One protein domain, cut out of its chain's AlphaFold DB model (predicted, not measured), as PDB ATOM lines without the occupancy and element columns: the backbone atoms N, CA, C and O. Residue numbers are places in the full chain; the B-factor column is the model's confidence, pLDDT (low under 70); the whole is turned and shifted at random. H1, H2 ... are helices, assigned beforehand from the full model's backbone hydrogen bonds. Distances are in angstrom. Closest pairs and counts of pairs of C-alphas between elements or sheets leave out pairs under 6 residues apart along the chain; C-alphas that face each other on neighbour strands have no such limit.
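What this domain is: This is residues 5 to 61 of the 64 residues of an uncharacterized protein of Dolosigranulum pigrum (UniProt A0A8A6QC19). The model is a lopsided helical hairpin: a long helix, H2, makes the long axis, and a shorter helix, H1, folds back beside its first part, running the opposite way. Residues 51 to 61, of which 51 to 60 belong to H2, stick out on their own, and residues 5 to 15, with no named element, make a folded lead-in before H1. The printed part has 57 residues with two named helices, H1 then H2, and no named strand; its class is all helix. The whole is loose, with a radius of gyration of the C-alphas of 12.9 A, and it spans 42 by 18 by 18 A, a rod in outline.

How they stand to each other: Start at Ser 5 and read on through residues 5 to 15, which hold no named element, to H1, residues 16 to 28. A tight link of 4 residues then leads to H2, residues 33 to 60. The two helices form a helical hairpin: they stand at a shallow tilt of 29 degrees and run opposite ways. They touch, with the C-alphas of Ile 26 and Met 39 the closest, 7.1 A apart. H2 touches H1 with residues 36 to 46 alone. In both H1 and H2 every O i to N i+4 pair is within hydrogen-bond range.

Where its parts are: Find C-alpha 16 at (145.733, 81.041, 29.090); from there H1 runs 18.3 A to C-alpha 28 at (131.490, 92.472, 27.594). H2 begins at C-alpha 33 and runs 40.7 A to C-alpha 60 at (162.085, 73.649, 20.335).

The domain as a whole: The two C-alphas farthest apart are those of Ser 32 and Gly 61, 42.1 A. Without residues 51 to 61, which stand free, the body spans 29 by 17 by 15 A. The printed part has no cut. Look in the B-factor column for a mean pLDDT of 83.0 over the printed part; residues 11 to 12 and 60 to 61 are under 70.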
ATOM      1  N   SER A   5     148.113  92.849  33.850       82.94
ATOM      2  CA  SER A   5     149.049  92.526  34.938       82.94
ATOM      3  C   SER A   5     148.403  91.890  36.176       82.94
ATOM      4  O   SER A   5     149.079  91.192  36.924       82.94
ATOM      5  N   GLU A   6     147.107  92.108  36.404       83.38
ATOM      6  CA  GLU A   6     146.353  91.535  37.527       83.38
ATOM      7  C   GLU A   6     145.888  90.090  37.268       83.38
ATOM      8  O   GLU A   6     145.375  89.432  38.172       83.38
ATOM      9  N   PHE A   7     146.072  89.588  36.044       80.62
ATOM     10  CA  PHE A   7     145.841  88.193  35.653       80.62
ATOM     11  C   PHE A   7     147.128  87.353  35.652       80.62
ATOM     12  O   PHE A   7     147.098  86.180  35.262       80.62
ATOM     13  N   LYS A   8     148.259  87.929  36.079       79.25
ATOM     14  CA  LYS A   8     149.522  87.203  36.250       79.25
ATOM     15  C   LYS A   8     149.376  86.092  37.287       79.25
ATOM     16  O   LYS A   8     148.795  86.294  38.351       79.25
ATOM     17  N   HIS A   9     149.925  84.921  36.974       72.50
ATOM     18  CA  HIS A   9     150.013  83.800  37.910       72.50
ATOM     19  C   HIS A   9     151.329  83.823  38.699       72.50
ATOM     20  O   HIS A   9     151.355  83.441  39.866       72.50
ATOM     21  N   SER A  10     152.396  84.328  38.080       75.31
ATOM     22  CA  SER A  10     153.707  84.587  38.682       75.31
ATOM     23  C   SER A  10     154.289  85.891  38.118       75.31
ATOM     24  O   SER A  10     153.668  86.525  37.263       75.31
ATOM     25  N   GLU A  11     155.476  86.315  38.568       64.31
ATOM     26  CA  GLU A  11     156.128  87.515  38.011       64.31
ATOM     27  C   GLU A  11     156.341  87.421  36.487       64.31
ATOM     28  O   GLU A  11     156.259  88.438  35.785       64.31
ATOM     29  N   GLU A  12     156.520  86.195  35.984       59.91
ATOM     30  CA  GLU A  12     156.931  85.907  34.609       59.91
ATOM     31  C   GLU A  12     155.836  85.280  33.734       59.91
ATOM     32  O   GLU A  12     155.993  85.255  32.515       59.91
ATOM     33  N   GLU A  13     154.724  84.792  34.300       70.50
ATOM     34  CA  GLU A  13     153.794  83.950  33.538       70.50
ATOM     35  C   GLU A  13     152.316  84.328  33.695       70.50
ATOM     36  O   GLU A  13     151.767  84.468  34.795       70.50
ATOM     37  N   TYR A  14     151.649  84.439  32.545       77.94
ATOM     38  CA  TYR A  14     150.199  84.502  32.428       77.94
ATOM     39  C   TYR A  14     149.657  83.126  32.060       77.94
ATOM     40  O   TYR A  14     150.154  82.476  31.144       77.94
ATOM     41  N   THR A  15     148.576  82.703  32.713       80.50
ATOM     42  CA  THR A  15     147.849  81.510  32.263       80.50
ATOM     43  C   THR A  15     146.951  81.854  31.075       80.50
ATOM     44  O   THR A  15     146.405  82.958  30.997       80.50
ATOM     45  N   LEU A  16     146.711  80.887  30.181       78.06
ATOM     46  CA  LEU A  16     145.733  81.041  29.090       78.06
ATOM     47  C   LEU A  16     144.337  81.409  29.619       78.06
ATOM     48  O   LEU A  16     143.633  82.213  29.011       78.06
ATOM     49  N   THR A  17     143.956  80.868  30.778       81.56
ATOM     50  CA  THR A  17     142.708  81.215  31.470       81.56
ATOM     51  C   THR A  17     142.681  82.685  31.897       81.56
ATOM     52  O   THR A  17     141.651  83.337  31.752       81.56
ATOM     53  N   GLY A  18     143.807  83.226  32.373       83.06
ATOM     54  CA  GLY A  18     143.941  84.640  32.728       83.06
ATOM     55  C   GLY A  18     143.817  85.566  31.517       83.06
ATOM     56  O   GLY A  18     143.043  86.518  31.554       83.06
ATOM     57  N   ILE A  19     144.495  85.237  30.412       83.19
ATOM     58  CA  ILE A  19     144.401  85.994  29.149       83.19
ATOM     59  C   ILE A  19     142.970  85.962  28.596       83.19
ATOM     60  O   ILE A  19     142.459  86.982  28.134       83.19
ATOM     61  N   LYS A  20     142.293  84.809  28.678       84.50
ATOM     62  CA  LYS A  20     140.888  84.683  28.276       84.50
ATOM     63  C   LYS A  20     139.974  85.566  29.128       84.50
ATOM     64  O   LYS A  20     139.181  86.311  28.569       84.50
ATOM     65  N   GLY A  21     140.134  85.537  30.452       86.69
ATOM     66  CA  GLY A  21     139.367  86.394  31.358       86.69
ATOM     67  C   GLY A  21     139.577  87.884  31.083       86.69
ATOM     68  O   GLY A  21     138.614  88.642  31.075       86.69
ATOM     69  N   PHE A  22     140.811  88.299  30.788       88.25
ATOM     70  CA  PHE A  22     141.111  89.676  30.394       88.25
ATOM     71  C   PHE A  22     140.421  90.076  29.080       88.25
ATOM     72  O   PHE A  22     139.844  91.158  28.989       88.25
ATOM     73  N   ARG A  23     140.433  89.197  28.069       88.06
ATOM     74  CA  ARG A  23     139.734  89.439  26.799       88.06
ATOM     75  C   ARG A  23     138.223  89.580  27.001       88.06
ATOM     76  O   ARG A  23     137.635  90.495  26.434       88.06
ATOM     77  N   ASP A  24     137.616  88.708  27.803       89.25
ATOM     78  CA  ASP A  24     136.173  88.738  28.061       89.25
ATOM     79  C   ASP A  24     135.753  90.080  28.698       89.25
ATOM     80  O   ASP A  24     134.711  90.631  28.353       89.25
ATOM     81  N   GLN A  25     136.594  90.676  29.550       85.69
ATOM     82  CA  GLN A  25     136.327  92.006  30.112       85.69
ATOM     83  C   GLN A  25     136.298  93.119  29.056       85.69
ATOM     84  O   GLN A  25     135.482  94.029  29.148       85.69
ATOM     85  N   ILE A  26     137.162  93.050  28.039       86.06
ATOM     86  CA  ILE A  26     137.161  94.021  26.930       86.06
ATOM     87  C   ILE A  26     135.894  93.884  26.086       86.06
ATOM     88  O   ILE A  26     135.377  94.873  25.577       86.06
ATOM     89  N   GLU A  27     135.431  92.648  25.903       86.62
ATOM     90  CA  GLU A  27     134.326  92.321  25.005       86.62
ATOM     91  C   GLU A  27     132.953  92.626  25.623       86.62
ATOM     92  O   GLU A  27     132.037  93.020  24.901       86.62
ATOM     93  N   PHE A  28     132.804  92.464  26.943       88.88
ATOM     94  CA  PHE A  28     131.490  92.472  27.594       88.88
ATOM     95  C   PHE A  28     131.272  93.578  28.634       88.88
ATOM     96  O   PHE A  28     130.129  93.764  29.055       88.88
ATOM     97  N   GLU A  29     132.308  94.304  29.064       87.50
ATOM     98  CA  GLU A  29     132.136  95.417  30.007       87.50
ATOM     99  C   GLU A  29     131.913  96.759  29.290       87.50
ATOM    100  O   GLU A  29     132.419  97.003  28.194       87.50
ATOM    101  N   ASP A  30     131.138  97.647  29.918       89.31
ATOM    102  CA  ASP A  30     130.911  99.008  29.426       89.31
ATOM    103  C   ASP A  30     132.098  99.898  29.817       89.31
ATOM    104  O   ASP A  30     132.198 100.381  30.948       89.31
ATOM    105  N   LEU A  31     133.051 100.038  28.893       87.19
ATOM    106  CA  LEU A  31     134.329 100.704  29.128       87.19
ATOM    107  C   LEU A  31     134.294 102.164  28.692       87.19
ATOM    108  O   LEU A  31     133.917 102.499  27.566       87.19
ATOM    109  N   SER A  32     134.831 103.044  29.537       93.31
ATOM    110  CA  SER A  32     135.183 104.384  29.080       93.31
ATOM    111  C   SER A  32     136.294 104.323  28.024       93.31
ATOM    112  O   SER A  32     137.109 103.397  27.977       93.31
ATOM    113  N   TRP A  33     136.388 105.364  27.194       90.81
ATOM    114  CA  TRP A  33     137.417 105.435  26.153       90.81
ATOM    115  C   TRP A  33     138.848 105.318  26.705       90.81
ATOM    116  O   TRP A  33     139.697 104.660  26.104       90.81
ATOM    117  N   GLY A  34     139.116 105.919  27.870       91.38
ATOM    118  CA  GLY A  34     140.428 105.844  28.516       91.38
ATOM    119  C   GLY A  34     140.768 104.434  29.007       91.38
ATOM    120  O   GLY A  34     141.905 103.983  28.859       91.38
ATOM    121  N   GLU A  35     139.777 103.710  29.533       89.94
ATOM    122  CA  GLU A  35     139.940 102.312  29.940       89.94
ATOM    123  C   GLU A  35     140.208 101.421  28.727       89.94
ATOM    124  O   GLU A  35     141.195 100.682  28.728       89.94
ATOM    125  N   LEU A  36     139.412 101.571  27.662       89.31
ATOM    126  CA  LEU A  36     139.579 100.825  26.418       89.31
ATOM    127  C   LEU A  36     140.966 101.048  25.797       89.31
ATOM    128  O   LEU A  36     141.636 100.082  25.442       89.31
ATOM    129  N   GLN A  37     141.443 102.296  25.718       91.94
ATOM    130  CA  GLN A  37     142.791 102.595  25.209       91.94
ATOM    131  C   GLN A  37     143.880 101.886  26.011       91.94
ATOM    132  O   GLN A  37     144.811 101.313  25.439       91.94
ATOM    133  N   GLY A  38     143.759 101.893  27.339       89.94
ATOM    134  CA  GLY A  38     144.673 101.147  28.182       89.94
ATOM    135  C   GLY A  38     144.595  99.647  27.883       89.94
ATOM    136  O   GLY A  38     145.632  99.004  27.766       89.94
ATOM    137  N   MET A  39     143.399  99.074  27.780       88.06
ATOM    138  CA  MET A  39     143.239  97.632  27.569       88.06
ATOM    139  C   MET A  39     143.715  97.164  26.192       88.06
ATOM    140  O   MET A  39     144.252  96.069  26.070       88.06
ATOM    141  N   ILE A  40     143.603  98.010  25.167       88.12
ATOM    142  CA  ILE A  40     144.196  97.756  23.849       88.12
ATOM    143  C   ILE A  40     145.722  97.650  23.953       88.12
ATOM    144  O   ILE A  40     146.317  96.760  23.351       88.12
ATOM    145  N   LYS A  41     146.374  98.521  24.736       90.12
ATOM    146  CA  LYS A  41     147.827  98.436  24.962       90.12
ATOM    147  C   LYS A  41     148.214  97.115  25.632       90.12
ATOM    148  O   LYS A  41     149.153  96.461  25.187       90.12
ATOM    149  N   ASP A  42     147.458  96.718  26.647       89.25
ATOM    150  CA  ASP A  42     147.639  95.441  27.336       89.25
ATOM    151  C   ASP A  42     147.425  94.246  26.376       89.25
ATOM    152  O   ASP A  42     148.189  93.287  26.405       89.25
ATOM    153  N   LEU A  43     146.455  94.308  25.450       87.19
ATOM    154  CA  LEU A  43     146.271  93.282  24.408       87.19
ATOM    155  C   LEU A  43     147.498  93.134  23.499       87.19
ATOM    156  O   LEU A  43     147.868  92.013  23.148       87.19
ATOM    157  N   TYR A  44     148.136  94.241  23.111       87.75
ATOM    158  CA  TYR A  44     149.373  94.181  22.328       87.75
ATOM    159  C   TYR A  44     150.512  93.509  23.106       87.75
ATOM    160  O   TYR A  44     151.264  92.735  22.516       87.75
ATOM    161  N   GLU A  45     150.613  93.748  24.418       87.25
ATOM    162  CA  GLU A  45     151.587  93.075  25.288       87.25
ATOM    163  C   GLU A  45     151.315  91.566  25.376       87.25
ATOM    164  O   GLU A  45     152.216  90.763  25.131       87.25
ATOM    165  N   ALA A  46     150.062  91.168  25.625       83.88
ATOM    166  CA  ALA A  46     149.664  89.759  25.645       83.88
ATOM    167  C   ALA A  46     149.953  89.050  24.310       83.88
ATOM    168  O   ALA A  46     150.459  87.927  24.304       83.88
ATOM    169  N   ASN A  47     149.677  89.704  23.177       85.88
ATOM    170  CA  ASN A  47     149.988  89.163  21.853       85.88
ATOM    171  C   ASN A  47     151.495  88.988  21.637       85.88
ATOM    172  O   ASN A  47     151.901  87.967  21.087       85.88
ATOM    173  N   GLY A  48     152.321  89.940  22.083       87.12
ATOM    174  CA  GLY A  48     153.781  89.813  22.029       87.12
ATOM    175  C   GLY A  48     154.273  88.577  22.782       87.12
ATOM    176  O   GLY A  48     155.001  87.763  22.222       87.12
ATOM    177  N   LEU A  49     153.773  88.369  24.003       82.94
ATOM    178  CA  LEU A  49     154.114  87.201  24.824       82.94
ATOM    179  C   LEU A  49     153.694  85.877  24.169       82.94
ATOM    180  O   LEU A  49     154.443  84.902  24.205       82.94
ATOM    181  N   LEU A  50     152.511  85.834  23.547       80.94
ATOM    182  CA  LEU A  50     152.036  84.655  22.817       80.94
ATOM    183  C   LEU A  50     152.888  84.360  21.578       80.94
ATOM    184  O   LEU A  50     153.194  83.197  21.321       80.94
ATOM    185  N   ILE A  51     153.286  85.394  20.829       86.12
ATOM    186  CA  ILE A  51     154.186  85.262  19.675       86.12
ATOM    187  C   ILE A  51     155.553  84.745  20.127       86.12
ATOM    188  O   ILE A  51     156.069  83.806  19.529       86.12
ATOM    189  N   ASP A  52     156.118  85.297  21.203       84.38
ATOM    190  CA  ASP A  52     157.407  84.856  21.743       84.38
ATOM    191  C   ASP A  52     157.355  83.400  22.214       84.38
ATOM    192  O   ASP A  52     158.271  82.617  21.942       84.38
ATOM    193  N   TYR A  53     156.266  83.007  22.878       79.44
ATOM    194  CA  TYR A  53     156.033  81.623  23.281       79.44
ATOM    195  C   TYR A  53     155.889  80.688  22.071       79.44
ATOM    196  O   TYR A  53     156.547  79.649  22.023       79.44
ATOM    197  N   ALA A  54     155.107  81.071  21.058       83.31
ATOM    198  CA  ALA A  54     154.979  80.311  19.814       83.31
ATOM    199  C   ALA A  54     156.332  80.173  19.096       83.31
ATOM    200  O   ALA A  54     156.713  79.068  18.727       83.31
ATOM    201  N   ALA A  55     157.118  81.247  19.001       84.75
ATOM    202  CA  ALA A  55     158.455  81.226  18.410       84.75
ATOM    203  C   ALA A  55     159.455  80.378  19.219       84.75
ATOM    204  O   ALA A  55     160.426  79.861  18.663       84.75
ATOM    205  N   ARG A  56     159.276  80.246  20.541       81.38
ATOM    206  CA  ARG A  56     160.039  79.288  21.364       81.38
ATOM    207  C   ARG A  56     159.634  77.851  21.049       81.38
ATOM    208  O   ARG A  56     160.519  77.017  20.894       81.38
ATOM    209  N   LEU A  57     158.337  77.574  20.912       80.06
ATOM    210  CA  LEU A  57     157.842  76.253  20.514       80.06
ATOM    211  C   LEU A  57     158.274  75.875  19.094       80.06
ATOM    212  O   LEU A  57     158.666  74.738  18.885       80.06
ATOM    213  N   GLU A  58     158.279  76.804  18.137       79.50
ATOM    214  CA  GLU A  58     158.805  76.565  16.785       79.50
ATOM    215  C   GLU A  58     160.302  76.226  16.806       79.50
ATOM    216  O   GLU A  58     160.752  75.367  16.053       79.50
ATOM    217  N   ARG A  59     161.074  76.862  17.698       73.38
ATOM    218  CA  ARG A  59     162.513  76.597  17.867       73.38
ATOM    219  C   ARG A  59     162.818  75.306  18.630       73.38
ATOM    220  O   ARG A  59     163.840  74.693  18.353       73.38
ATOM    221  N   GLY A  60     161.963  74.903  19.570       67.31
ATOM    222  CA  GLY A  60     162.085  73.649  20.335       67.31
ATOM    223  C   GLY A  60     161.282  72.477  19.759       67.31
ATOM    224  O   GLY A  60     161.314  71.369  20.286       67.31
ATOM    225  N   GLY A  61     160.538  72.707  18.680       54.44
ATOM    226  CA  GLY A  61     159.541  71.799  18.130       54.44
ATOM    227  C   GLY A  61     160.100  70.749  17.181       54.44
ATOM    228  O   GLY A  61     159.462  70.508  16.172       54.44
TER     229      GLY A  61